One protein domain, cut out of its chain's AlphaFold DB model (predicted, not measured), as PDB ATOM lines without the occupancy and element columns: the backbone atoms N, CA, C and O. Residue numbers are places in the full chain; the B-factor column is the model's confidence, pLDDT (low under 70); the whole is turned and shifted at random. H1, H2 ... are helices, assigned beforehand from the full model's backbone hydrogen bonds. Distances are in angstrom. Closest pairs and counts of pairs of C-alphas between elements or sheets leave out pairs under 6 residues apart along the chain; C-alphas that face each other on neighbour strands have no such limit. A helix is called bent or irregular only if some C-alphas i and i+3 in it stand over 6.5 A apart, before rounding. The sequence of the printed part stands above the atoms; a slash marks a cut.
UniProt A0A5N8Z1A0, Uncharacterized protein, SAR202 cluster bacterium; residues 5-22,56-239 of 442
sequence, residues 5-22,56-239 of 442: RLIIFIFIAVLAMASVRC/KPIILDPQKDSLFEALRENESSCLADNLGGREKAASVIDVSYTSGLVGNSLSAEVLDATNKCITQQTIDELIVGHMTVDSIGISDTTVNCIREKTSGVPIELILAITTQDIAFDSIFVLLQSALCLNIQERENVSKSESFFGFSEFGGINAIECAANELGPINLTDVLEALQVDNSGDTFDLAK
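Overview. This is residues 5 to 22 and 56 to 239 of the 442 residues of an uncharacterized protein of SAR202 cluster bacterium (UniProt A0A5N8Z1A0). Helices in clusters follow one another along the longest axis: H9 lies in the middle with H6, H7 and H8 packed on it, H1 and both arms of the bent helix H12 lie toward one end, and H2 to H5 make a cluster at the other end. H8 joins the middle to that far cluster by its contact with H5, H10 packs on the end of H6, and residues 227 to 239 make a looped tail after H12. The printed part has 202 residues with 12 named helices, H1 to H12 in chain order, and no named strand; its class is all helix. It is compact, with a radius of gyration of the C-alphas of 17.4 A, and its C-alphas span 54 by 41 by 31 A.

Along the chain. The longest helix by residues is H12, residues 204 to 226. By its hydrogen bonds it was assigned as one helix, but it is bent: C-alphas 213 and 216 are 9.4 A apart. Its arm H12a, residues 204 to 213, measures 14.6 A from C-alpha 204 at (307.417, 230.232, 267.660); its arm H12b, residues 216 to 226, measures 15.9 A and ends at C-alpha 226, (303.861, 244.681, 258.494). H1, residues 5 to 18, starts at C-alpha 5, (296.386, 241.239, 259.875), and measures 21.2 A. H9 holds residues 168 to 179 over 16.9 A, H6 residues 120 to 135 over 22.3 A, H7 residues 140 to 149, H8 residues 155 to 159, H10 residues 183 to 189 and H11 residues 198 to 201. H2 holds residues 67 to 70, H3 residues 73 to 83 over 15.2 A, H4 residues 86 to 99 over 19.3 A and H5 residues 108 to 117.

Arrangement. The arms H12a and H12b stand at a steep tilt of 56 degrees. H12b touches H1 at a shallow tilt of 7 degrees, opposite ways, the closest C-alphas being those of Leu 15 and Pro 216, 4.3 A apart. H12a touches H1 at a steep tilt of 53 degrees, closest at the C-alphas of Val 14 and Ala 211, 5.4 A. H11 is near H1. The hub is H9, which touches H1 at a steep tilt of 60 degrees, the same way, closest at the C-alphas of Ala 13 and Phe 172, 4.1 A. H9 touches H7 with residues 173 to 177 alone, at a shallow tilt of 33 degrees, only just short of steep; the C-alphas of Ile 146 and Ser 177 are closest, 4.9 A. H8 touches H9, closest at the C-alphas of Leu 157 and Ser 170, 4.7 A. H6 only just touches H9, with 3 pairs of C-alphas within 8 A, closest at those of Ile 127 and Leu 174, 7.3 A. H10 touches H6 about perpendicular, at 84 degrees, closest at the C-alphas of Ser 135 and Asn 188, 4.8 A. H8 also touches H5, closest at the C-alphas of Asn 115 and Ile 155, 6.7 A. H5 touches H3 at a shallow tilt of 24 degrees, opposite ways, closest at the C-alphas of Glu 75 and Cys 117, 5.3 A. H3 and H4 touch only at the corner, closest at the C-alphas of Ala 80 and Arg 86, 4.4 A. H2 touches H4, closest at the C-alphas of Phe 68 and Ala 90, 5.2 A. Every O i to N i+4 pair is within hydrogen-bond range in H3, H4, H5, H7, H8, H9, H10 and H12a; in H1 8 of 10 are, in H6 11 of 12 and in H12b 5 of 7, while H2 and H11 are too short for such a pair.

Size, cuts and confidence. The two C-alphas farthest apart are those of Gly 85 and Ala 238, 54.1 A. Residues 23 to 55 are not printed, and C-alphas 22 and 56 are 32.4 A apart across this cut. Of the links that are printed whole, none is long. The mean pLDDT of the printed part is 70.9, and 85 residues are under 70, among them residues 5 to 22 and 215 to 239.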
ATOM      1  N   ARG A   5     296.626 240.602 258.576       36.25
ATOM      2  CA  ARG A   5     296.386 241.239 259.875       36.25
ATOM      3  C   ARG A   5     296.860 240.392 261.064       36.25
ATOM      4  O   ARG A   5     297.477 240.935 261.965       36.25
ATOM      5  N   LEU A   6     296.691 239.070 261.044       39.56
ATOM      6  CA  LEU A   6     297.128 238.151 262.109       39.56
ATOM      7  C   LEU A   6     298.629 238.294 262.433       39.56
ATOM      8  O   LEU A   6     299.037 238.223 263.588       39.56
ATOM      9  N   ILE A   7     299.428 238.567 261.405       43.22
ATOM     10  CA  ILE A   7     300.893 238.664 261.413       43.22
ATOM     11  C   ILE A   7     301.374 239.855 262.249       43.22
ATOM     12  O   ILE A   7     302.183 239.715 263.166       43.22
ATOM     13  N   ILE A   8     300.804 241.027 261.973       38.94
ATOM     14  CA  ILE A   8     301.035 242.257 262.735       38.94
ATOM     15  C   ILE A   8     300.589 242.066 264.184       38.94
ATOM     16  O   ILE A   8     301.141 242.605 265.131       38.94
ATOM     17  N   PHE A   9     299.555 241.283 264.422       39.97
ATOM     18  CA  PHE A   9     299.010 241.179 265.763       39.97
ATOM     19  C   PHE A   9     299.853 240.199 266.609       39.97
ATOM     20  O   PHE A   9     300.044 240.426 267.806       39.97
ATOM     21  N   ILE A  10     300.446 239.171 265.976       44.97
ATOM     22  CA  ILE A  10     301.412 238.237 266.584       44.97
ATOM     23  C   ILE A  10     302.669 238.971 267.031       44.97
ATOM     24  O   ILE A  10     303.162 238.716 268.121       44.97
ATOM     25  N   PHE A  11     303.172 239.923 266.260       41.22
ATOM     26  CA  PHE A  11     304.350 240.676 266.678       41.22
ATOM     27  C   PHE A  11     303.983 241.768 267.729       41.22
ATOM     28  O   PHE A  11     304.783 242.025 268.626       41.22
ATOM     29  N   ILE A  12     302.758 242.340 267.770       42.41
ATOM     30  CA  ILE A  12     302.345 243.285 268.853       42.41
ATOM     31  C   ILE A  12     302.303 242.569 270.196       42.41
ATOM     32  O   ILE A  12     302.737 243.085 271.227       42.41
ATOM     33  N   ALA A  13     301.854 241.325 270.168       42.62
ATOM     34  CA  ALA A  13     301.884 240.439 271.306       42.62
ATOM     35  C   ALA A  13     303.300 240.194 271.859       42.62
ATOM     36  O   ALA A  13     303.527 240.074 273.066       42.62
ATOM     37  N   VAL A  14     304.287 240.144 270.978       44.94
ATOM     38  CA  VAL A  14     305.676 239.974 271.366       44.94
ATOM     39  C   VAL A  14     306.197 241.183 272.188       44.94
ATOM     40  O   VAL A  14     306.913 240.997 273.179       44.94
ATOM     41  N   LEU A  15     305.780 242.416 271.860       42.09
ATOM     42  CA  LEU A  15     306.226 243.667 272.512       42.09
ATOM     43  C   LEU A  15     305.936 243.696 274.000       42.09
ATOM     44  O   LEU A  15     306.761 244.097 274.826       42.09
ATOM     45  N   ALA A  16     304.726 243.273 274.347       42.12
ATOM     46  CA  ALA A  16     304.251 243.316 275.714       42.12
ATOM     47  C   ALA A  16     304.895 242.216 276.585       42.12
ATOM     48  O   ALA A  16     304.784 242.261 277.808       42.12
ATOM     49  N   MET A  17     305.647 241.271 275.998       41.12
ATOM     50  CA  MET A  17     306.468 240.309 276.745       41.12
ATOM     51  C   MET A  17     307.898 240.782 277.011       41.12
ATOM     52  O   MET A  17     308.425 240.515 278.098       41.12
ATOM     53  N   ALA A  18     308.516 241.517 276.082       40.38
ATOM     54  CA  ALA A  18     309.869 242.048 276.276       40.38
ATOM     55  C   ALA A  18     309.936 243.048 277.451       40.38
ATOM     56  O   ALA A  18     310.933 243.115 278.173       40.38
ATOM     57  N   SER A  19     308.833 243.748 277.735       36.81
ATOM     58  CA  SER A  19     308.701 244.640 278.896       36.81
ATOM     59  C   SER A  19     308.525 243.918 280.246       36.81
ATOM     60  O   SER A  19     308.716 244.540 281.292       36.81
ATOM     61  N   VAL A  20     308.254 242.604 280.264       40.19
ATOM     62  CA  VAL A  20     308.107 241.807 281.504       40.19
ATOM     63  C   VAL A  20     309.355 240.962 281.815       40.19
ATOM     64  O   VAL A  20     309.517 240.496 282.944       40.19
ATOM     65  N   ARG A  21     310.301 240.795 280.875       35.94
ATOM     66  CA  ARG A  21     311.550 240.036 281.117       35.94
ATOM     67  C   ARG A  21     312.758 240.858 281.586       35.94
ATOM     68  O   ARG A  21     313.822 240.284 281.801       35.94
ATOM     69  N   CYS A  22     312.596 242.141 281.913       31.09
ATOM     70  CA  CYS A  22     313.613 242.913 282.644       31.09
ATOM     71  C   CYS A  22     313.407 242.905 284.174       31.09
ATOM     72  O   CYS A  22     313.389 243.951 284.815       31.09
ATOM     73  N   LYS A  56     291.111 220.685 283.962       86.06
ATOM     74  CA  LYS A  56     290.888 219.834 282.793       86.06
ATOM     75  C   LYS A  56     290.778 220.704 281.537       86.06
ATOM     76  O   LYS A  56     289.795 221.428 281.432       86.06
ATOM     77  N   PRO A  57     291.723 220.606 280.583       84.62
ATOM     78  CA  PRO A  57     291.645 221.356 279.333       84.62
ATOM     79  C   PRO A  57     290.311 221.131 278.613       84.62
ATOM     80  O   PRO A  57     289.847 219.989 278.498       84.62
ATOM     81  N   ILE A  58     289.713 222.215 278.121       85.88
ATOM     82  CA  ILE A  58     288.496 222.189 277.307       85.88
ATOM     83  C   ILE A  58     288.931 222.178 275.845       85.88
ATOM     84  O   ILE A  58     289.274 223.204 275.271       85.88
ATOM     85  N   ILE A  59     288.969 220.984 275.264       83.81
ATOM     86  CA  ILE A  59     289.386 220.762 273.879       83.81
ATOM     87  C   ILE A  59     288.129 220.762 273.015       83.81
ATOM     88  O   ILE A  59     287.255 219.922 273.225       83.81
ATOM     89  N   LEU A  60     288.046 221.701 272.075       78.62
ATOM     90  CA  LEU A  60     286.883 221.892 271.212       78.62
ATOM     91  C   LEU A  60     287.323 222.046 269.758       78.62
ATOM     92  O   LEU A  60     288.220 222.834 269.463       78.62
ATOM     93  N   ASP A  61     286.640 221.349 268.856       75.62
ATOM     94  CA  ASP A  61     286.607 221.673 267.433       75.62
ATOM     95  C   ASP A  61     285.589 222.809 267.221       75.62
ATOM     96  O   ASP A  61     284.383 222.571 267.333       75.62
ATOM     97  N   PRO A  62     286.020 224.041 266.897       67.12
ATOM     98  CA  PRO A  62     285.118 225.182 266.747       67.12
ATOM     99  C   PRO A  62     284.122 225.039 265.587       67.12
ATOM    100  O   PRO A  62     283.211 225.853 265.480       67.12
ATOM    101  N   GLN A  63     284.245 224.032 264.716       69.31
ATOM    102  CA  GLN A  63     283.247 223.749 263.679       69.31
ATOM    103  C   GLN A  63     282.224 222.680 264.077       69.31
ATOM    104  O   GLN A  63     281.217 222.521 263.380       69.31
ATOM    105  N   LYS A  64     282.473 221.914 265.146       76.25
ATOM    106  CA  LYS A  64     281.639 220.757 265.513       76.25
ATOM    107  C   LYS A  64     281.135 220.782 266.946       76.25
ATOM    108  O   LYS A  64     280.033 220.291 267.190       76.25
ATOM    109  N   ASP A  65     281.921 221.322 267.863       84.00
ATOM    110  CA  ASP A  65     281.667 221.228 269.291       84.00
ATOM    111  C   ASP A  65     281.010 222.507 269.830       84.00
ATOM    112  O   ASP A  65     281.295 223.621 269.388       84.00
ATOM    113  N   SER A  66     280.121 222.335 270.810       85.44
ATOM    114  CA  SER A  66     279.470 223.432 271.531       85.44
ATOM    115  C   SER A  66     280.330 223.850 272.720       85.44
ATOM    116  O   SER A  66     280.617 223.043 273.611       85.44
ATOM    117  N   LEU A  67     280.701 225.131 272.770       86.69
ATOM    118  CA  LEU A  67     281.354 225.704 273.939       86.69
ATOM    119  C   LEU A  67     280.398 225.672 275.129       86.69
ATOM    120  O   LEU A  67     280.799 225.275 276.219       86.69
ATOM    121  N   PHE A  68     279.130 226.039 274.927       89.12
ATOM    122  CA  PHE A  68     278.147 226.095 276.007       89.12
ATOM    123  C   PHE A  68     277.934 224.739 276.692       89.12
ATOM    124  O   PHE A  68     277.774 224.686 277.913       89.12
ATOM    125  N   GLU A  69     277.949 223.639 275.934       90.00
ATOM    126  CA  GLU A  69     277.848 222.283 276.488       90.00
ATOM    127  C   GLU A  69     279.117 221.829 277.219       90.00
ATOM    128  O   GLU A  69     279.032 221.001 278.128       90.00
ATOM    129  N   ALA A  70     280.278 222.378 276.859       89.12
ATOM    130  CA  ALA A  70     281.551 222.071 277.501       89.12
ATOM    131  C   ALA A  70     281.777 222.836 278.816       89.12
ATOM    132  O   ALA A  70     282.624 222.440 279.622       89.12
ATOM    133  N   LEU A  71     281.014 223.907 279.054       90.12
ATOM    134  CA  LEU A  71     281.057 224.672 280.297       90.12
ATOM    135  C   LEU A  71     280.589 223.847 281.497       90.12
ATOM    136  O   LEU A  71     279.755 222.942 281.408       90.12
ATOM    137  N   ARG A  72     281.065 224.235 282.681       90.81
ATOM    138  CA  ARG A  72     280.616 223.623 283.934       90.81
ATOM    139  C   ARG A  72     279.137 223.906 284.172       90.81
ATOM    140  O   ARG A  72     278.589 224.923 283.743       90.81
ATOM    141  N   GLU A  73     278.472 223.019 284.907       90.25
ATOM    142  CA  GLU A  73     277.026 223.112 285.143       90.25
ATOM    143  C   GLU A  73     276.626 224.416 285.853       90.25
ATOM    144  O   GLU A  73     275.597 225.007 285.531       90.25
ATOM    145  N   ASN A  74     277.461 224.916 286.765       92.44
ATOM    146  CA  ASN A  74     277.241 226.194 287.442       92.44
ATOM    147  C   ASN A  74     277.411 227.399 286.499       92.44
ATOM    148  O   ASN A  74     276.642 228.352 286.595       92.44
ATOM    149  N   GLU A  75     278.383 227.356 285.586       92.88
ATOM    150  CA  GLU A  75     278.657 228.437 284.629       92.88
ATOM    151  C   GLU A  75     277.591 228.484 283.526       92.88
ATOM    152  O   GLU A  75     277.017 229.538 283.261       92.88
ATOM    153  N   SER A  76     277.243 227.329 282.950       92.25
ATOM    154  CA  SER A  76     276.177 227.212 281.942       92.25
ATOM    155  C   SER A  76     274.798 227.568 282.508       92.25
ATOM    156  O   SER A  76     274.014 228.239 281.838       92.25
ATOM    157  N   SER A  77     274.503 227.184 283.758       93.75
ATOM    158  CA  SER A  77     273.274 227.607 284.450       93.75
ATOM    159  C   SER A  77     273.251 229.117 284.695       93.75
ATOM    160  O   SER A  77     272.250 229.761 284.399       93.75
ATOM    161  N   CYS A  78     274.365 229.707 285.146       94.69
ATOM    162  CA  CYS A  78     274.478 231.157 285.329       94.69
ATOM    163  C   CYS A  78     274.247 231.919 284.015       94.69
ATOM    164  O   CYS A  78     273.507 232.906 283.987       94.69
ATOM    165  N   LEU A  79     274.833 231.451 282.910       91.94
ATOM    166  CA  LEU A  79     274.621 232.043 281.589       91.94
ATOM    167  C   LEU A  79     273.164 231.918 281.135       91.94
ATOM    168  O   LEU A  79     272.606 232.881 280.612       91.94
ATOM    169  N   ALA A  80     272.528 230.767 281.364       92.81
ATOM    170  CA  ALA A  80     271.115 230.567 281.054       92.81
ATOM    171  C   ALA A  80     270.214 231.557 281.813       92.81
ATOM    172  O   ALA A  80     269.298 232.122 281.214       92.81
ATOM    173  N   ASP A  81     270.500 231.812 283.091       94.12
ATOM    174  CA  ASP A  81     269.740 232.760 283.910       94.12
ATOM    175  C   ASP A  81     269.910 234.212 283.432       94.12
ATOM    176  O   ASP A  81     268.945 234.977 283.423       94.12
ATOM    177  N   ASN A  82     271.115 234.592 282.988       90.31
ATOM    178  CA  ASN A  82     271.415 235.965 282.564       90.31
ATOM    179  C   ASN A  82     271.054 236.259 281.097       90.31
ATOM    180  O   ASN A  82     270.792 237.412 280.769       90.31
ATOM    181  N   LEU A  83     271.000 235.251 280.217       89.50
ATOM    182  CA  LEU A  83     270.753 235.438 278.775       89.50
ATOM    183  C   LEU A  83     269.318 235.112 278.333       89.50
ATOM    184  O   LEU A  83     268.991 235.208 277.143       89.50
ATOM    185  N   GLY A  84     268.430 234.789 279.277       88.25
ATOM    186  CA  GLY A  84     267.007 234.564 279.015       88.25
ATOM    187  C   GLY A  84     266.657 233.128 278.623       88.25
ATOM    188  O   GLY A  84     265.730 232.913 277.844       88.25
ATOM    189  N   GLY A  85     267.387 232.150 279.163       91.62
ATOM    190  CA  GLY A  85     267.119 230.720 279.030       91.62
ATOM    191  C   GLY A  85     268.258 229.938 278.376       91.62
ATOM    192  O   GLY A  85     269.103 230.489 277.672       91.62
ATOM    193  N   ARG A  86     268.258 228.618 278.595       90.44
ATOM    194  CA  ARG A  86     269.340 227.713 278.168       90.44
ATOM    195  C   ARG A  86     269.544 227.689 276.651       90.44
ATOM    196  O   ARG A  86     270.678 227.767 276.204       90.44
ATOM    197  N   GLU A  87     268.466 227.625 275.869       90.69
ATOM    198  CA  GLU A  87     268.547 227.592 274.397       90.69
ATOM    199  C   GLU A  87     269.132 228.890 273.823       90.69
ATOM    200  O   GLU A  87     269.988 228.854 272.940       90.69
ATOM    201  N   LYS A  88     268.715 230.044 274.361       86.44
ATOM    202  CA  LYS A  88     269.221 231.352 273.934       86.44
ATOM    203  C   LYS A  88     270.682 231.545 274.342       86.44
ATOM    204  O   LYS A  88     271.468 232.029 273.534       86.44
ATOM    205  N   ALA A  89     271.055 231.129 275.554       87.12
ATOM    206  CA  ALA A  89     272.438 231.173 276.018       87.12
ATOM    207  C   ALA A  89     273.359 230.292 275.160       87.12
ATOM    208  O   ALA A  89     274.375 230.781 274.679       87.12
ATOM    209  N   ALA A  90     272.964 229.040 274.899       87.31
ATOM    210  CA  ALA A  90     273.725 228.124 274.053       87.31
ATOM    211  C   ALA A  90     273.932 228.694 272.647       87.31
ATOM    212  O   ALA A  90     275.062 228.819 272.189       87.31
ATOM    213  N   SER A  91     272.848 229.149 272.008       85.62
ATOM    214  CA  SER A  91     272.924 229.729 270.668       85.62
ATOM    215  C   SER A  91     273.867 230.926 270.601       85.62
ATOM    216  O   SER A  91     274.611 231.044 269.636       85.62
ATOM    217  N   VAL A  92     273.835 231.828 271.582       82.94
ATOM    218  CA  VAL A  92     274.652 233.045 271.544       82.94
ATOM    219  C   VAL A  92     276.123 232.746 271.823       82.94
ATOM    220  O   VAL A  92     276.987 233.286 271.134       82.94
ATOM    221  N   ILE A  93     276.417 231.880 272.794       83.69
ATOM    222  CA  ILE A  93     277.791 231.509 273.149       83.69
ATOM    223  C   ILE A  93     278.445 230.708 272.022       83.69
ATOM    224  O   ILE A  93     279.550 231.047 271.607       83.69
ATOM    225  N   ASP A  94     277.745 229.723 271.460       82.31
ATOM    226  CA  ASP A  94     278.297 228.895 270.386       82.31
ATOM    227  C   ASP A  94     278.432 229.676 269.078       82.31
ATOM    228  O   ASP A  94     279.434 229.540 268.384       82.31
ATOM    229  N   VAL A  95     277.486 230.559 268.740       76.19
ATOM    230  CA  VAL A  95     277.647 231.456 267.579       76.19
ATOM    231  C   VAL A  95     278.839 232.389 267.774       76.19
ATOM    232  O   VAL A  95     279.608 232.586 266.838       76.19
ATOM    233  N   SER A  96     279.035 232.923 268.981       72.56
ATOM    234  CA  SER A  96     280.183 233.790 269.274       72.56
ATOM    235  C   SER A  96     281.507 233.034 269.152       72.56
ATOM    236  O   SER A  96     282.462 233.574 268.605       72.56
ATOM    237  N   TYR A  97     281.534 231.776 269.596       72.12
ATOM    238  CA  TYR A  97     282.701 230.902 269.515       72.12
ATOM    239  C   TYR A  97     282.981 230.389 268.089       72.12
ATOM    240  O   TYR A  97     284.132 230.243 267.705       72.12
ATOM    241  N   THR A  98     281.963 230.123 267.271       67.75
ATOM    242  CA  THR A  98     282.134 229.510 265.935       67.75
ATOM    243  C   THR A  98     282.230 230.519 264.791       67.75
ATOM    244  O   THR A  98     282.981 230.321 263.842       67.75
ATOM    245  N   SER A  99     281.425 231.584 264.832       55.34
ATOM    246  CA  SER A  99     281.197 232.463 263.673       55.34
ATOM    247  C   SER A  99     282.116 233.664 263.632       55.34
ATOM    248  O   SER A  99     282.063 234.430 262.677       55.34
ATOM    249  N   GLY A 100     282.906 233.848 264.681       52.84
ATOM    250  CA  GLY A 100     283.919 234.863 264.747       52.84
ATOM    251  C   GLY A 100     283.541 236.223 264.210       52.84
ATOM    252  O   GLY A 100     283.937 236.579 263.112       52.84
ATOM    253  N   LEU A 101     282.757 236.938 265.016       43.34
ATOM    254  CA  LEU A 101     282.537 238.385 264.987       43.34
ATOM    255  C   LEU A 101     282.730 239.056 263.617       43.34
ATOM    256  O   LEU A 101     283.465 240.031 263.493       43.34
ATOM    257  N   VAL A 102     281.975 238.623 262.605       33.19
ATOM    258  CA  VAL A 102     281.772 239.446 261.410       33.19
ATOM    259  C   VAL A 102     280.927 240.658 261.825       33.19
ATOM    260  O   VAL A 102     279.696 240.633 261.812       33.19
ATOM    261  N   GLY A 103     281.604 241.723 262.254       36.66
ATOM    262  CA  GLY A 103     281.083 243.089 262.268       36.66
ATOM    263  C   GLY A 103     280.202 243.538 263.436       36.66
ATOM    264  O   GLY A 103     279.670 244.638 263.349       36.66
ATOM    265  N   ASN A 104     280.050 242.786 264.529       39.38
ATOM    266  CA  ASN A 104     279.386 243.287 265.743       39.38
ATOM    267  C   ASN A 104     280.055 242.698 266.980       39.38
ATOM    268  O   ASN A 104     279.815 241.531 267.256       39.38
ATOM    269  N   SER A 105     280.828 243.496 267.727       53.53
ATOM    270  CA  SER A 105     281.279 243.187 269.096       53.53
ATOM    271  C   SER A 105     280.197 242.446 269.888       53.53
ATOM    272  O   SER A 105     279.014 242.784 269.736       53.53
ATOM    273  N   LEU A 106     280.582 241.489 270.749       63.03
ATOM    274  CA  LEU A 106     279.665 240.853 271.706       63.03
ATOM    275  C   LEU A 106     278.725 241.920 272.277       63.03
ATOM    276  O   LEU A 106     279.178 242.988 272.698       63.03
ATOM    277  N   SER A 107     277.410 241.678 272.245       70.50
ATOM    278  CA  SER A 107     276.495 242.669 272.806       70.50
ATOM    279  C   SER A 107     276.866 242.887 274.274       70.50
ATOM    280  O   SER A 107     277.278 241.950 274.961       70.50
ATOM    281  N   ALA A 108     276.725 244.117 274.774       78.06
ATOM    282  CA  ALA A 108     277.100 244.434 276.152       78.06
ATOM    283  C   ALA A 108     276.419 243.503 277.180       78.06
ATOM    284  O   ALA A 108     276.995 243.211 278.220       78.06
ATOM    285  N   GLU A 109     275.222 242.998 276.858       81.69
ATOM    286  CA  GLU A 109     274.492 241.996 277.643       81.69
ATOM    287  C   GLU A 109     275.222 240.644 277.689       81.69
ATOM    288  O   GLU A 109     275.351 240.046 278.755       81.69
ATOM    289  N   VAL A 110     275.741 240.174 276.552       80.62
ATOM    290  CA  VAL A 110     276.478 238.905 276.464       80.62
ATOM    291  C   VAL A 110     277.831 239.021 277.140       80.62
ATOM    292  O   VAL A 110     278.213 238.129 277.895       80.62
ATOM    293  N   LEU A 111     278.532 240.132 276.933       80.44
ATOM    294  CA  LEU A 111     279.819 240.377 277.570       80.44
ATOM    295  C   LEU A 111     279.691 240.455 279.100       80.44
ATOM    296  O   LEU A 111     280.449 239.805 279.818       80.44
ATOM    297  N   ASP A 112     278.698 241.189 279.608       84.81
ATOM    298  CA  ASP A 112     278.417 241.288 281.046       84.81
ATOM    299  C   ASP A 112     278.032 239.929 281.653       84.81
ATOM    300  O   ASP A 112     278.560 239.548 282.699       84.81
ATOM    301  N   ALA A 113     277.175 239.157 280.976       87.00
ATOM    302  CA  ALA A 113     276.812 237.812 281.416       87.00
ATOM    303  C   ALA A 113     278.029 236.875 281.453       87.00
ATOM    304  O   ALA A 113     278.232 236.157 282.432       87.00
ATOM    305  N   THR A 114     278.872 236.910 280.420       85.69
ATOM    306  CA  THR A 114     280.042 236.028 280.319       85.69
ATOM    307  C   THR A 114     281.100 236.395 281.362       85.69
ATOM    308  O   THR A 114     281.591 235.510 282.055       85.69
ATOM    309  N   ASN A 115     281.362 237.687 281.585       84.75
ATOM    310  CA  ASN A 115     282.278 238.159 282.632       84.75
ATOM    311  C   ASN A 115     281.800 237.829 284.056       84.75
ATOM    312  O   ASN A 115     282.617 237.651 284.957       84.75
ATOM    313  N   LYS A 116     280.483 237.755 284.286       89.12
ATOM    314  CA  LYS A 116     279.913 237.366 285.588       89.12
ATOM    315  C   LYS A 116     279.930 235.861 285.824       89.12
ATOM    316  O   LYS A 116     280.070 235.433 286.969       89.12
ATOM    317  N   CYS A 117     279.710 235.077 284.772       91.56
ATOM    318  CA  CYS A 117     279.432 233.651 284.893       91.56
ATOM    319  C   CYS A 117     280.638 232.754 284.614       91.56
ATOM    320  O   CYS A 117     280.708 231.675 285.200       91.56
ATOM    321  N   ILE A 118     281.562 233.161 283.741       90.00
ATOM    322  CA  ILE A 118     282.734 232.357 283.385       90.00
ATOM    323  C   ILE A 118     283.885 232.647 284.341       90.00
ATOM    324  O   ILE A 118     284.256 233.794 284.581       90.00
ATOM    325  N   THR A 119     284.466 231.585 284.891       90.56
ATOM    326  CA  THR A 119     285.607 231.685 285.797       90.56
ATOM    327  C   THR A 119     286.933 231.774 285.044       90.56
ATOM    328  O   THR A 119     287.086 231.243 283.944       90.56
ATOM    329  N   GLN A 120     287.945 232.359 285.694       87.50
ATOM    330  CA  GLN A 120     289.324 232.339 285.190       87.50
ATOM    331  C   GLN A 120     289.828 230.909 284.952       87.50
ATOM    332  O   GLN A 120     290.585 230.671 284.021       87.50
ATOM    333  N   GLN A 121     289.387 229.938 285.758       89.00
ATOM    334  CA  GLN A 121     289.779 228.548 285.548       89.00
ATOM    335  C   GLN A 121     289.285 228.023 284.195       89.00
ATOM    336  O   GLN A 121     290.046 227.359 283.503       89.00
ATOM    337  N   THR A 122     288.050 228.336 283.806       89.25
ATOM    338  CA  THR A 122     287.499 227.943 282.503       89.25
ATOM    339  C   THR A 122     288.212 228.654 281.351       89.25
ATOM    340  O   THR A 122     288.482 228.032 280.330       89.25
ATOM    341  N   ILE A 123     288.595 229.924 281.534       87.44
ATOM    342  CA  ILE A 123     289.451 230.661 280.587       87.44
ATOM    343  C   ILE A 123     290.787 229.931 280.388       87.44
ATOM    344  O   ILE A 123     291.155 229.618 279.259       87.44
ATOM    345  N   ASP A 124     291.480 229.599 281.477       86.81
ATOM    346  CA  ASP A 124     292.761 228.890 281.421       86.81
ATOM    347  C   ASP A 124     292.607 227.495 280.774       86.81
ATOM    348  O   ASP A 124     293.448 227.067 279.984       86.81
ATOM    349  N   GLU A 125     291.520 226.779 281.086       88.81
ATOM    350  CA  GLU A 125     291.201 225.463 280.515       88.81
ATOM    351  C   GLU A 125     290.931 225.532 279.007       88.81
ATOM    352  O   GLU A 125     291.334 224.616 278.287       88.81
ATOM    353  N   LEU A 126     290.309 226.610 278.521       86.19
ATOM    354  CA  LEU A 126     290.110 226.865 277.092       86.19
ATOM    355  C   LEU A 126     291.428 227.185 276.383       86.19
ATOM    356  O   LEU A 126     291.725 226.574 275.362       86.19
ATOM    357  N   ILE A 127     292.257 228.077 276.937       83.62
ATOM    358  CA  ILE A 127     293.558 228.444 276.346       83.62
ATOM    359  C   ILE A 127     294.456 227.212 276.204       83.62
ATOM    360  O   ILE A 127     294.992 226.938 275.129       83.62
ATOM    361  N   VAL A 128     294.588 226.426 277.278       86.19
ATOM    362  CA  VAL A 128     295.356 225.173 277.245       86.19
ATOM    363  C   VAL A 128     294.704 224.172 276.295       86.19
ATOM    364  O   VAL A 128     295.407 223.461 275.578       86.19
ATOM    365  N   GLY A 129     293.372 224.118 276.261       83.44
ATOM    366  CA  GLY A 129     292.608 223.280 275.344       83.44
ATOM    367  C   GLY A 129     292.941 223.543 273.878       83.44
ATOM    368  O   GLY A 129     293.266 222.593 273.166       83.44
ATOM    369  N   HIS A 130     292.971 224.814 273.466       76.25
ATOM    370  CA  HIS A 130     293.361 225.229 272.114       76.25
ATOM    371  C   HIS A 130     294.758 224.742 271.729       76.25
ATOM    372  O   HIS A 130     294.952 224.251 270.625       76.25
ATOM    373  N   MET A 131     295.720 224.808 272.648       76.06
ATOM    374  CA  MET A 131     297.087 224.347 272.380       76.06
ATOM    375  C   MET A 131     297.225 222.822 272.421       76.06
ATOM    376  O   MET A 131     298.086 222.248 271.755       76.06
ATOM    377  N   THR A 132     296.372 222.151 273.196       77.62
ATOM    378  CA  THR A 132     296.417 220.694 273.379       77.62
ATOM    379  C   THR A 132     295.971 219.941 272.126       77.62
ATOM    380  O   THR A 132     296.453 218.827 271.905       77.62
ATOM    381  N   VAL A 133     295.085 220.533 271.310       69.88
ATOM    382  CA  VAL A 133     294.657 219.968 270.013       69.88
ATOM    383  C   VAL A 133     295.874 219.615 269.154       69.88
ATOM    384  O   VAL A 133     295.925 218.532 268.573       69.88
ATOM    385  N   ASP A 134     296.878 220.492 269.155       65.75
ATOM    386  CA  ASP A 134     298.016 220.435 268.239       65.75
ATOM    387  C   ASP A 134     299.281 219.830 268.873       65.75
ATOM    388  O   ASP A 134     300.125 219.262 268.180       65.75
ATOM    389  N   SER A 135     299.425 219.893 270.200       60.69
ATOM    390  CA  SER A 135     300.654 219.471 270.884       60.69
ATOM    391  C   SER A 135     300.718 217.978 271.253       60.69
ATOM    392  O   SER A 135     301.767 217.510 271.702       60.69
ATOM    393  N   ILE A 136     299.626 217.215 271.074       67.06
ATOM    394  CA  ILE A 136     299.464 215.831 271.579       67.06
ATOM    395  C   ILE A 136     299.665 215.778 273.113       67.06
ATOM    396  O   ILE A 136     300.266 214.857 273.668       67.06
ATOM    397  N   GLY A 137     299.151 216.795 273.812       71.50
ATOM    398  CA  GLY A 137     299.262 216.943 275.266       71.50
ATOM    399  C   GLY A 137     300.215 218.059 275.698       71.50
ATOM    400  O   GLY A 137     301.151 218.416 274.984       71.50
ATOM    401  N   ILE A 138     299.953 218.624 276.875       83.12
ATOM    402  CA  ILE A 138     300.719 219.727 277.465       83.12
ATOM    403  C   ILE A 138     301.133 219.330 278.880       83.12
ATOM    404  O   ILE A 138     300.340 218.770 279.636       83.12
ATOM    405  N   SER A 139     302.390 219.590 279.231       86.25
ATOM    406  CA  SER A 139     302.947 219.283 280.545       86.25
ATOM    407  C   SER A 139     302.390 220.196 281.642       86.25
ATOM    408  O   SER A 139     302.082 221.363 281.405       86.25
ATOM    409  N   ASP A 140     302.352 219.706 282.886       85.88
ATOM    410  CA  ASP A 140     301.907 220.505 284.042       85.88
ATOM    411  C   ASP A 140     302.728 221.794 284.222       85.88
ATOM    412  O   ASP A 140     302.218 222.806 284.702       85.88
ATOM    413  N   THR A 141     304.006 221.780 283.825       87.50
ATOM    414  CA  THR A 141     304.874 222.967 283.879       87.50
ATOM    415  C   THR A 141     304.388 224.036 282.906       87.50
ATOM    416  O   THR A 141     304.240 225.195 283.294       87.50
ATOM    417  N   THR A 142     304.075 223.640 281.673       87.44
ATOM    418  CA  THR A 142     303.523 224.532 280.652       87.44
ATOM    419  C   THR A 142     302.147 225.050 281.060       87.44
ATOM    420  O   THR A 142     301.918 226.254 280.999       87.44
ATOM    421  N   VAL A 143     301.263 224.185 281.575       86.88
ATOM    422  CA  VAL A 143     299.948 224.598 282.100       86.88
ATOM    423  C   VAL A 143     300.101 225.658 283.190       86.88
ATOM    424  O   VAL A 143     299.418 226.678 283.159       86.88
ATOM    425  N   ASN A 144     301.010 225.456 284.146       87.00
ATOM    426  CA  ASN A 144     301.235 226.432 285.212       87.00
ATOM    427  C   ASN A 144     301.801 227.757 284.681       87.00
ATOM    428  O   ASN A 144     301.369 228.812 285.139       87.00
ATOM    429  N   CYS A 145     302.710 227.713 283.702       86.50
ATOM    430  CA  CYS A 145     303.228 228.914 283.047       86.50
ATOM    431  C   CYS A 145     302.117 229.689 282.325       86.50
ATOM    432  O   CYS A 145     302.005 230.898 282.518       86.50
ATOM    433  N   ILE A 146     301.258 229.000 281.563       85.44
ATOM    434  CA  ILE A 146     300.120 229.617 280.866       85.44
ATOM    435  C   ILE A 146     299.228 230.331 281.881       85.44
ATOM    436  O   ILE A 146     299.019 231.531 281.764       85.44
ATOM    437  N   ARG A 147     298.814 229.641 282.950       86.75
ATOM    438  CA  ARG A 147     297.959 230.212 284.006       86.75
ATOM    439  C   ARG A 147     298.555 231.451 284.676       86.75
ATOM    440  O   ARG A 147     297.822 232.358 285.064       86.75
ATOM    441  N   GLU A 148     299.875 231.487 284.847       84.88
ATOM    442  CA  GLU A 148     300.567 232.660 285.384       84.88
ATOM    443  C   GLU A 148     300.523 233.835 284.395       84.88
ATOM    444  O   GLU A 148     300.296 234.974 284.801       84.88
ATOM    445  N   LYS A 149     300.713 233.563 283.098       80.69
ATOM    446  CA  LYS A 149     300.757 234.586 282.045       80.69
ATOM    447  C   LYS A 149     299.386 235.103 281.625       80.69
ATOM    448  O   LYS A 149     299.279 236.272 281.282       80.69
ATOM    449  N   THR A 150     298.345 234.282 281.718       79.62
ATOM    450  CA  THR A 150     296.984 234.613 281.270       79.62
ATOM    451  C   THR A 150     296.060 235.037 282.408       79.62
ATOM    452  O   THR A 150     294.846 235.156 282.230       79.62
ATOM    453  N   SER A 151     296.614 235.280 283.597       82.00
ATOM    454  CA  SER A 151     295.839 235.712 284.756       82.00
ATOM    455  C   SER A 151     295.147 237.052 284.493       82.00
ATOM    456  O   SER A 151     295.797 238.050 284.191       82.00
ATOM    457  N   GLY A 152     293.818 237.084 284.632       79.06
ATOM    458  CA  GLY A 152     293.019 238.294 284.424       79.06
ATOM    459  C   GLY A 152     292.661 238.574 282.965       79.06
ATOM    460  O   GLY A 152     292.075 239.619 282.686       79.06
ATOM    461  N   VAL A 153     292.975 237.656 282.045       78.69
ATOM    462  CA  VAL A 153     292.500 237.718 280.661       78.69
ATOM    463  C   VAL A 153     290.973 237.607 280.642       78.69
ATOM    464  O   VAL A 153     290.431 236.637 281.173       78.69
ATOM    465  N   PRO A 154     290.249 238.561 280.033       76.25
ATOM    466  CA  PRO A 154     288.803 238.466 279.913       76.25
ATOM    467  C   PRO A 154     288.413 237.390 278.892       76.25
ATOM    468  O   PRO A 154     289.066 237.191 277.870       76.25
ATOM    469  N   ILE A 155     287.288 236.725 279.139       75.75
ATOM    470  CA  ILE A 155     286.754 235.660 278.277       75.75
ATOM    471  C   ILE A 155     286.442 236.122 276.846       75.75
ATOM    472  O   ILE A 155     286.529 235.326 275.919       75.75
ATOM    473  N   GLU A 156     286.134 237.405 276.646       74.44
ATOM    474  CA  GLU A 156     285.949 238.008 275.317       74.44
ATOM    475  C   GLU A 156     287.149 237.773 274.400       74.44
ATOM    476  O   GLU A 156     286.968 237.413 273.238       74.44
ATOM    477  N   LEU A 157     288.363 237.893 274.944       70.12
ATOM    478  CA  LEU A 157     289.583 237.661 274.183       70.12
ATOM    479  C   LEU A 157     289.653 236.202 273.728       70.12
ATOM    480  O   LEU A 157     290.054 235.942 272.603       70.12
ATOM    481  N   ILE A 158     289.210 235.252 274.551       73.69
ATOM    482  CA  ILE A 158     289.227 233.828 274.192       73.69
ATOM    483  C   ILE A 158     288.142 233.487 273.178       73.69
ATOM    484  O   ILE A 158     288.388 232.737 272.245       73.69
ATOM    485  N   LEU A 159     286.954 234.075 273.302       69.00
ATOM    486  CA  LEU A 159     285.888 233.888 272.315       69.00
ATOM    487  C   LEU A 159     286.271 234.445 270.936       69.00
ATOM    488  O   LEU A 159     285.762 233.972 269.926       69.00
ATOM    489  N   ALA A 160     287.185 235.417 270.894       64.62
ATOM    490  CA  ALA A 160     287.722 235.974 269.659       64.62
ATOM    491  C   ALA A 160     288.886 235.157 269.043       64.62
ATOM    492  O   ALA A 160     289.282 235.441 267.916       64.62
ATOM    493  N   ILE A 161     289.410 234.122 269.715       62.22
ATOM    494  CA  ILE A 161     290.534 233.289 269.225       62.22
ATOM    495  C   ILE A 161     290.142 232.412 268.030       62.22
ATOM    496  O   ILE A 161     290.946 232.179 267.136       62.22
ATOM    497  N   THR A 162     288.912 231.917 267.985       58.50
ATOM    498  CA  THR A 162     288.428 230.950 266.980       58.50
ATOM    499  C   THR A 162     287.866 231.604 265.720       58.50
ATOM    500  O   THR A 162     287.176 230.969 264.921       58.50
ATOM    501  N   THR A 163     288.131 232.894 265.555       60.12
ATOM    502  CA  THR A 163     287.466 233.762 264.589       60.12
ATOM    503  C   THR A 163     288.333 233.980 263.352       60.12
ATOM    504  O   THR A 163     289.530 233.713 263.375       60.12
ATOM    505  N   GLN A 164     287.739 234.423 262.240       48.66
ATOM    506  CA  GLN A 164     288.527 234.795 261.055       48.66
ATOM    507  C   GLN A 164     289.210 236.165 261.233       48.66
ATOM    508  O   GLN A 164     290.284 236.372 260.679       48.66
ATOM    509  N   ASP A 165     288.630 237.043 262.059       48.56
ATOM    510  CA  ASP A 165     289.143 238.367 262.435       48.56
ATOM    511  C   ASP A 165     289.541 238.379 263.922       48.56
ATOM    512  O   ASP A 165     288.851 238.944 264.777       48.56
ATOM    513  N   ILE A 166     290.642 237.705 264.260       54.41
ATOM    514  CA  ILE A 166     291.088 237.595 265.654       54.41
ATOM    515  C   ILE A 166     291.509 238.972 266.177       54.41
ATOM    516  O   ILE A 166     292.323 239.672 265.572       54.41
ATOM    517  N   ALA A 167     290.969 239.359 267.334       53.41
ATOM    518  CA  ALA A 167     291.341 240.601 268.001       53.41
ATOM    519  C   ALA A 167     292.821 240.586 268.443       53.41
ATOM    520  O   ALA A 167     293.332 239.561 268.896       53.41
ATOM    521  N   PHE A 168     293.496 241.743 268.370       56.25
ATOM    522  CA  PHE A 168     294.905 241.938 268.776       56.25
ATOM    523  C   PHE A 168     295.233 241.293 270.117       56.25
ATOM    524  O   PHE A 168     296.183 240.518 270.241       56.25
ATOM    525  N   ASP A 169     294.404 241.571 271.114       59.16
ATOM    526  CA  ASP A 169     294.677 241.140 272.475       59.16
ATOM    527  C   ASP A 169     294.548 239.611 272.636       59.16
ATOM    528  O   ASP A 169     295.223 239.008 273.467       59.16
ATOM    529  N   SER A 170     293.747 238.946 271.800       65.19
ATOM    530  CA  SER A 170     293.597 237.486 271.785       65.19
ATOM    531  C   SER A 170     294.866 236.781 271.311       65.19
ATOM    532  O   SER A 170     295.285 235.778 271.888       65.19
ATOM    533  N   ILE A 171     295.517 237.337 270.291       61.00
ATOM    534  CA  ILE A 171     296.787 236.824 269.767       61.00
ATOM    535  C   ILE A 171     297.903 236.993 270.790       61.00
ATOM    536  O   ILE A 171     298.761 236.120 270.919       61.00
ATOM    537  N   PHE A 172     297.849 238.063 271.580       66.31
ATOM    538  CA  PHE A 172     298.763 238.247 272.697       66.31
ATOM    539  C   PHE A 172     298.690 237.148 273.728       66.31
ATOM    540  O   PHE A 172     299.709 236.542 274.062       66.31
ATOM    541  N   VAL A 173     297.481 236.840 274.169       72.62
ATOM    542  CA  VAL A 173     297.250 235.755 275.114       72.62
ATOM    543  C   VAL A 173     297.747 234.423 274.550       72.62
ATOM    544  O   VAL A 173     298.404 233.657 275.259       72.62
ATOM    545  N   LEU A 174     297.493 234.161 273.266       73.56
ATOM    546  CA  LEU A 174     297.955 232.952 272.589       73.56
ATOM    547  C   LEU A 174     299.473 232.875 272.504       73.56
ATOM    548  O   LEU A 174     300.045 231.851 272.854       73.56
ATOM    549  N   LEU A 175     300.147 233.936 272.072       73.38
ATOM    550  CA  LEU A 175     301.595 233.925 271.945       73.38
ATOM    551  C   LEU A 175     302.275 233.799 273.314       73.38
ATOM    552  O   LEU A 175     303.197 233.002 273.463       73.38
ATOM    553  N   GLN A 176     301.805 234.534 274.328       75.69
ATOM    554  CA  GLN A 176     302.296 234.386 275.703       75.69
ATOM    555  C   GLN A 176     302.205 232.942 276.182       75.69
ATOM    556  O   GLN A 176     303.124 232.419 276.816       75.69
ATOM    557  N   SER A 177     301.100 232.296 275.835       80.06
ATOM    558  CA  SER A 177     300.855 230.902 276.157       80.06
ATOM    559  C   SER A 177     301.731 229.961 275.315       80.06
ATOM    560  O   SER A 177     302.249 228.977 275.834       80.06
ATOM    561  N   ALA A 178     301.996 230.293 274.050       79.56
ATOM    562  CA  ALA A 178     302.849 229.517 273.155       79.56
ATOM    563  C   ALA A 178     304.324 229.586 273.583       79.56
ATOM    564  O   ALA A 178     305.045 228.594 273.492       79.56
ATOM    565  N   LEU A 179     304.772 230.717 274.140       82.06
ATOM    566  CA  LEU A 179     306.119 230.832 274.700       82.06
ATOM    567  C   LEU A 179     306.325 229.970 275.952       82.06
ATOM    568  O   LEU A 179     307.466 229.620 276.260       82.06
ATOM    569  N   CYS A 180     305.253 229.591 276.651       86.25
ATOM    570  CA  CYS A 180     305.327 228.639 277.757       86.25
ATOM    571  C   CYS A 180     305.580 227.196 277.300       86.25
ATOM    572  O   CYS A 180     305.990 226.378 278.125       86.25
ATOM    573  N   LEU A 181     305.339 226.873 276.023       84.69
ATOM    574  CA  LEU A 181     305.546 225.529 275.490       84.69
ATOM    575  C   LEU A 181     307.029 225.155 275.562       84.69
ATOM    576  O   LEU A 181     307.909 225.949 275.213       84.69
ATOM    577  N   ASN A 182     307.311 223.920 275.970       85.25
ATOM    578  CA  ASN A 182     308.662 223.373 275.898       85.25
ATOM    579  C   ASN A 182     309.033 222.979 274.457       85.25
ATOM    580  O   ASN A 182     308.190 222.963 273.564       85.25
ATOM    581  N   ILE A 183     310.301 222.622 274.231       84.19
ATOM    582  CA  ILE A 183     310.834 222.297 272.895       84.19
ATOM    583  C   ILE A 183     309.983 221.236 272.177       84.19
ATOM    584  O   ILE A 183     309.622 221.427 271.020       84.19
ATOM    585  N   GLN A 184     309.602 220.155 272.865       83.19
ATOM    586  CA  GLN A 184     308.836 219.068 272.250       83.19
ATOM    587  C   GLN A 184     307.396 219.480 271.922       83.19
ATOM    588  O   GLN A 184     306.865 219.093 270.883       83.19
ATOM    589  N   GLU A 185     306.764 220.256 272.804       85.62
ATOM    590  CA  GLU A 185     305.415 220.791 272.592       85.62
ATOM    591  C   GLU A 185     305.397 221.769 271.411       85.62
ATOM    592  O   GLU A 185     304.525 221.666 270.550       85.62
ATOM    593  N   ARG A 186     306.400 222.653 271.314       79.88
ATOM    594  CA  ARG A 186     306.563 223.589 270.192       79.88
ATOM    595  C   ARG A 186     306.747 222.869 268.862       79.88
ATOM    596  O   ARG A 186     306.122 223.262 267.887       79.88
ATOM    597  N   GLU A 187     307.548 221.805 268.822       78.75
ATOM    598  CA  GLU A 187     307.732 220.990 267.611       78.75
ATOM    599  C   GLU A 187     306.456 220.275 267.154       78.75
ATOM    600  O   GLU A 187     306.298 219.981 265.969       78.75
ATOM    601  N   ASN A 188     305.576 219.908 268.086       77.62
ATOM    602  CA  ASN A 188     304.303 219.277 267.744       77.62
ATOM    603  C   ASN A 188     303.328 220.320 267.199       77.62
ATOM    604  O   ASN A 188     302.738 220.116 266.141       77.62
ATOM    605  N   VAL A 189     303.258 221.470 267.867       73.81
ATOM    606  CA  VAL A 189     302.451 222.612 267.443       73.81
ATOM    607  C   VAL A 189     302.897 223.149 266.078       73.81
ATOM    608  O   VAL A 189     302.055 223.410 265.229       73.81
ATOM    609  N   SER A 190     304.204 223.235 265.806       69.19
ATOM    610  CA  SER A 190     304.730 223.729 264.523       69.19
ATOM    611  C   SER A 190     304.429 222.816 263.332       69.19
ATOM    612  O   SER A 190     304.517 223.252 262.190       69.19
ATOM    613  N   LYS A 191     304.126 221.536 263.579       68.88
ATOM    614  CA  LYS A 191     303.699 220.583 262.539       68.88
ATOM    615  C   LYS A 191     302.205 220.682 262.251       68.88
ATOM    616  O   LYS A 191     301.736 220.046 261.308       68.88
ATOM    617  N   SER A 192     301.468 221.413 263.080       63.16
ATOM    618  CA  SER A 192     300.043 221.594 262.913       63.16
ATOM    619  C   SER A 192     299.757 222.804 262.034       63.16
ATOM    620  O   SER A 192     300.168 223.922 262.336       63.16
ATOM    621  N   GLU A 193     299.011 222.588 260.951       54.94
ATOM    622  CA  GLU A 193     298.517 223.671 260.095       54.94
ATOM    623  C   GLU A 193     297.347 224.440 260.738       54.94
ATOM    624  O   GLU A 193     296.963 225.497 260.240       54.94
ATOM    625  N   SER A 194     296.766 223.938 261.840       54.28
ATOM    626  CA  SER A 194     295.658 224.608 262.537       54.28
ATOM    627  C   SER A 194     296.101 225.727 263.476       54.28
ATOM    628  O   SER A 194     295.262 226.539 263.874       54.28
ATOM    629  N   PHE A 195     297.388 225.815 263.820       55.44
ATOM    630  CA  PHE A 195     297.853 226.733 264.856       55.44
ATOM    631  C   PHE A 195     298.339 228.080 264.284       55.44
ATOM    632  O   PHE A 195     299.509 228.244 263.945       55.44
ATOM    633  N   PHE A 196     297.419 229.051 264.187       59.66
ATOM    634  CA  PHE A 196     297.630 230.512 264.055       59.66
ATOM    635  C   PHE A 196     298.718 231.026 263.092       59.66
ATOM    636  O   PHE A 196     299.243 232.117 263.290       59.66
ATOM    637  N   GLY A 197     299.058 230.291 262.032       56.28
ATOM    638  CA  GLY A 197     299.995 230.774 261.011       56.28
ATOM    639  C   GLY A 197     301.405 231.072 261.536       56.28
ATOM    640  O   GLY A 197     302.165 231.751 260.860       56.28
ATOM    641  N   PHE A 198     301.807 230.568 262.713       63.44
ATOM    642  CA  PHE A 198     303.175 230.777 263.214       63.44
ATOM    643  C   PHE A 198     304.226 230.203 262.260       63.44
ATOM    644  O   PHE A 198     305.337 230.718 262.185       63.44
ATOM    645  N   SER A 199     303.869 229.149 261.523       64.12
ATOM    646  CA  SER A 199     304.688 228.581 260.453       64.12
ATOM    647  C   SER A 199     304.996 229.579 259.334       64.12
ATOM    648  O   SER A 199     306.050 229.453 258.724       64.12
ATOM    649  N   GLU A 200     304.138 230.577 259.098       60.78
ATOM    650  CA  GLU A 200     304.361 231.637 258.104       60.78
ATOM    651  C   GLU A 200     305.489 232.608 258.527       60.78
ATOM    652  O   GLU A 200     305.993 233.338 257.685       60.78
ATOM    653  N   PHE A 201     305.928 232.577 259.796       63.03
ATOM    654  CA  PHE A 201     307.009 233.416 260.358       63.03
ATOM    655  C   PHE A 201     308.169 232.595 260.919       63.03
ATOM    656  O   PHE A 201     308.739 232.954 261.949       63.03
ATOM    657  N   GLY A 202     308.453 231.424 260.342       67.62
ATOM    658  CA  GLY A 202     309.528 230.547 260.827       67.62
ATOM    659  C   GLY A 202     309.245 229.863 262.175       67.62
ATOM    660  O   GLY A 202     310.111 229.193 262.743       67.62
ATOM    661  N   GLY A 203     308.022 229.983 262.697       74.12
ATOM    662  CA  GLY A 203     307.565 229.345 263.928       74.12
ATOM    663  C   GLY A 203     307.787 230.167 265.201       74.12
ATOM    664  O   GLY A 203     308.321 231.273 265.212       74.12
ATOM    665  N   ILE A 204     307.388 229.581 266.336       76.12
ATOM    666  CA  ILE A 204     307.417 230.232 267.660       76.12
ATOM    667  C   ILE A 204     308.837 230.690 268.046       76.12
ATOM    668  O   ILE A 204     308.998 231.722 268.691       76.12
ATOM    669  N   ASN A 205     309.871 229.941 267.650       79.62
ATOM    670  CA  ASN A 205     311.260 230.260 267.995       79.62
ATOM    671  C   ASN A 205     311.787 231.489 267.243       79.62
ATOM    672  O   ASN A 205     312.497 232.292 267.840       79.62
ATOM    673  N   ALA A 206     311.431 231.640 265.966       77.69
ATOM    674  CA  ALA A 206     311.818 232.790 265.156       77.69
ATOM    675  C   ALA A 206     311.191 234.078 265.704       77.69
ATOM    676  O   ALA A 206     311.869 235.080 265.940       77.69
ATOM    677  N   ILE A 207     309.905 233.999 266.046       75.19
ATOM    678  CA  ILE A 207     309.169 235.089 266.685       75.19
ATOM    679  C   ILE A 207     309.760 235.429 268.060       75.19
ATOM    680  O   ILE A 207     309.943 236.602 268.372       75.19
ATOM    681  N   GLU A 208     310.098 234.430 268.885       77.38
ATOM    682  CA  GLU A 208     310.757 234.657 270.179       77.38
ATOM    683  C   GLU A 208     312.168 235.248 270.031       77.38
ATOM    684  O   GLU A 208     312.600 236.019 270.882       77.38
ATOM    685  N   CYS A 209     312.902 234.918 268.972       82.69
ATOM    686  CA  CYS A 209     314.192 235.544 268.692       82.69
ATOM    687  C   CYS A 209     314.008 237.043 268.419       82.69
ATOM    688  O   CYS A 209     314.536 237.872 269.163       82.69
ATOM    689  N   ALA A 210     313.159 237.388 267.446       76.00
ATOM    690  CA  ALA A 210     312.906 238.778 267.076       76.00
ATOM    691  C   ALA A 210     312.354 239.584 268.263       76.00
ATOM    692  O   ALA A 210     312.741 240.730 268.485       76.00
ATOM    693  N   ALA A 211     311.519 238.949 269.090       72.81
ATOM    694  CA  ALA A 211     311.007 239.497 270.341       72.81
ATOM    695  C   ALA A 211     312.055 240.068 271.274       72.81
ATOM    696  O   ALA A 211     311.905 241.163 271.825       72.81
ATOM    697  N   ASN A 212     313.047 239.229 271.542       74.50
ATOM    698  CA  ASN A 212     313.988 239.440 272.616       74.50
ATOM    699  C   ASN A 212     314.999 240.510 272.212       74.50
ATOM    700  O   ASN A 212     315.425 241.279 273.070       74.50
ATOM    701  N   GLU A 213     315.313 240.585 270.919       77.38
ATOM    702  CA  GLU A 213     316.293 241.513 270.361       77.38
ATOM    703  C   GLU A 213     315.687 242.884 270.007       77.38
ATOM    704  O   GLU A 213     316.297 243.913 270.299       77.38
ATOM    705  N   LEU A 214     314.463 242.949 269.460       71.44
ATOM    706  CA  LEU A 214     313.824 244.233 269.126       71.44
ATOM    707  C   LEU A 214     313.435 245.034 270.377       71.44
ATOM    708  O   LEU A 214     313.516 246.264 270.400       71.44
ATOM    709  N   GLY A 215     312.998 244.347 271.434       62.72
ATOM    710  CA  GLY A 215     312.440 244.997 272.613       62.72
ATOM    711  C   GLY A 215     311.091 245.700 272.350       62.72
ATOM    712  O   GLY A 215     310.578 245.713 271.237       62.72
ATOM    713  N   PRO A 216     310.472 246.302 273.382       56.03
ATOM    714  CA  PRO A 216     309.075 246.752 273.368       56.03
ATOM    715  C   PRO A 216     308.787 248.048 272.585       56.03
ATOM    716  O   PRO A 216     307.658 248.518 272.627       56.03
ATOM    717  N   ILE A 217     309.772 248.692 271.955       57.09
ATOM    718  CA  ILE A 217     309.561 249.960 271.225       57.09
ATOM    719  C   ILE A 217     309.657 249.684 269.729       57.09
ATOM    720  O   ILE A 217     308.636 249.713 269.054       57.09
ATOM    721  N   ASN A 218     310.842 249.278 269.278       62.22
ATOM    722  CA  ASN A 218     311.190 248.984 267.885       62.22
ATOM    723  C   ASN A 218     310.284 247.954 267.219       62.22
ATOM    724  O   ASN A 218     309.978 248.013 266.036       62.22
ATOM    725  N   LEU A 219     309.820 246.980 267.992       59.41
ATOM    726  CA  LEU A 219     308.928 245.984 267.443       59.41
ATOM    727  C   LEU A 219     307.557 246.614 267.088       59.41
ATOM    728  O   LEU A 219     306.951 246.144 266.144       59.41
ATOM    729  N   THR A 220     307.115 247.728 267.704       58.06
ATOM    730  CA  THR A 220     305.896 248.483 267.316       58.06
ATOM    731  C   THR A 220     306.053 249.075 265.927       58.06
ATOM    732  O   THR A 220     305.107 249.073 265.145       58.06
ATOM    733  N   ASP A 221     307.267 249.508 265.612       63.53
ATOM    734  CA  ASP A 221     307.609 250.048 264.306       63.53
ATOM    735  C   ASP A 221     307.631 248.912 263.269       63.53
ATOM    736  O   ASP A 221     306.956 249.017 262.243       63.53
ATOM    737  N   VAL A 222     308.253 247.758 263.601       63.19
ATOM    738  CA  VAL A 222     308.159 246.496 262.813       63.19
ATOM    739  C   VAL A 222     306.715 246.177 262.458       63.19
ATOM    740  O   VAL A 222     306.393 245.719 261.369       63.19
ATOM    741  N   LEU A 223     305.815 246.463 263.376       56.44
ATOM    742  CA  LEU A 223     304.427 246.075 263.283       56.44
ATOM    743  C   LEU A 223     303.589 246.980 262.427       56.44
ATOM    744  O   LEU A 223     302.765 246.492 261.661       56.44
ATOM    745  N   GLU A 224     303.804 248.280 262.532       58.94
ATOM    746  CA  GLU A 224     303.192 249.239 261.628       58.94
ATOM    747  C   GLU A 224     303.649 249.016 260.179       58.94
ATOM    748  O   GLU A 224     302.859 249.181 259.254       58.94
ATOM    749  N   ALA A 225     304.875 248.539 259.964       60.56
ATOM    750  CA  ALA A 225     305.352 248.183 258.629       60.56
ATOM    751  C   ALA A 225     304.743 246.906 258.059       60.56
ATOM    752  O   ALA A 225     304.434 246.823 256.869       60.56
ATOM    753  N   LEU A 226     304.531 245.904 258.912       55.44
ATOM    754  CA  LEU A 226     303.861 244.681 258.494       55.44
ATOM    755  C   LEU A 226     302.358 244.922 258.239       55.44
ATOM    756  O   LEU A 226     301.718 244.031 257.679       55.44
ATOM    757  N   GLN A 227     301.787 246.092 258.605       51.84
ATOM    758  CA  GLN A 227     300.389 246.464 258.327       51.84
ATOM    759  C   GLN A 227     300.157 246.646 256.833       51.84
ATOM    760  O   GLN A 227     300.365 247.711 256.259       51.84
ATOM    761  N   VAL A 228     299.663 245.578 256.215       50.47
ATOM    762  CA  VAL A 228     299.168 245.595 254.845       50.47
ATOM    763  C   VAL A 228     297.798 246.279 254.826       50.47
ATOM    764  O   VAL A 228     296.820 245.765 255.381       50.47
ATOM    765  N   ASP A 229     297.717 247.440 254.175       43.72
ATOM    766  CA  ASP A 229     296.446 248.060 253.806       43.72
ATOM    767  C   ASP A 229     295.618 247.097 252.933       43.72
ATOM    768  O   ASP A 229     296.143 246.190 252.292       43.72
ATOM    769  N   ASN A 230     294.296 247.288 252.863       41.56
ATOM    770  CA  ASN A 230     293.349 246.419 252.130       41.56
ATOM    771  C   ASN A 230     293.627 246.232 250.610       41.56
ATOM    772  O   ASN A 230     292.776 245.690 249.904       41.56
ATOM    773  N   SER A 231     294.760 246.702 250.080       41.09
ATOM    774  CA  SER A 231     295.206 246.551 248.693       41.09
ATOM    775  C   SER A 231     295.710 245.149 248.348       41.09
ATOM    776  O   SER A 231     295.754 244.806 247.172       41.09
ATOM    777  N   GLY A 232     296.029 244.310 249.339       39.09
ATOM    778  CA  GLY A 232     296.461 242.935 249.089       39.09
ATOM    779  C   GLY A 232     297.941 242.780 248.731       39.09
ATOM    780  O   GLY A 232     298.347 241.649 248.456       39.09
ATOM    781  N   ASP A 233     298.745 243.839 248.827       41.12
ATOM    782  CA  ASP A 233     300.194 243.791 248.600       41.12
ATOM    783  C   ASP A 233     300.975 243.167 249.772       41.12
ATOM    784  O   ASP A 233     300.426 242.800 250.815       41.12
ATOM    785  N   THR A 234     302.247 242.883 249.519       53.72
ATOM    786  CA  THR A 234     303.261 242.343 250.435       53.72
ATOM    787  C   THR A 234     303.712 243.378 251.474       53.72
ATOM    788  O   THR A 234     303.363 244.549 251.375       53.72
ATOM    789  N   PHE A 235     304.446 242.926 252.497       56.16
ATOM    790  CA  PHE A 235     304.997 243.747 253.582       56.16
ATOM    791  C   PHE A 235     305.682 245.025 253.071       56.16
ATOM    792  O   PHE A 235     306.473 244.961 252.133       56.16
ATOM    793  N   ASP A 236     305.408 246.162 253.711       62.47
ATOM    794  CA  ASP A 236     306.041 247.446 253.393       62.47
ATOM    795  C   ASP A 236     307.382 247.535 254.135       62.47
ATOM    796  O   ASP A 236     307.500 248.110 255.219       62.47
ATOM    797  N   LEU A 237     308.385 246.854 253.580       65.81
ATOM    798  CA  LEU A 237     309.718 246.730 254.170       65.81
ATOM    799  C   LEU A 237     310.423 248.090 254.319       65.81
ATOM    800  O   LEU A 237     311.239 248.246 255.230       65.81
ATOM    801  N   ALA A 238     310.072 249.087 253.497       66.06
ATOM    802  CA  ALA A 238     310.584 250.453 253.604       66.06
ATOM    803  C   ALA A 238     310.190 251.174 254.891       66.06
ATOM    804  O   ALA A 238     310.836 252.159 255.253       66.06
ATOM    805  N   LYS A 239     309.174 250.701 255.616       68.88
ATOM    806  CA  LYS A 239     308.817 251.281 256.914       68.88
ATOM    807  C   LYS A 239     309.734 250.841 258.056       68.88
ATOM    808  O   LYS A 239     309.759 251.546 259.058       68.88
TER     809      LYS A 239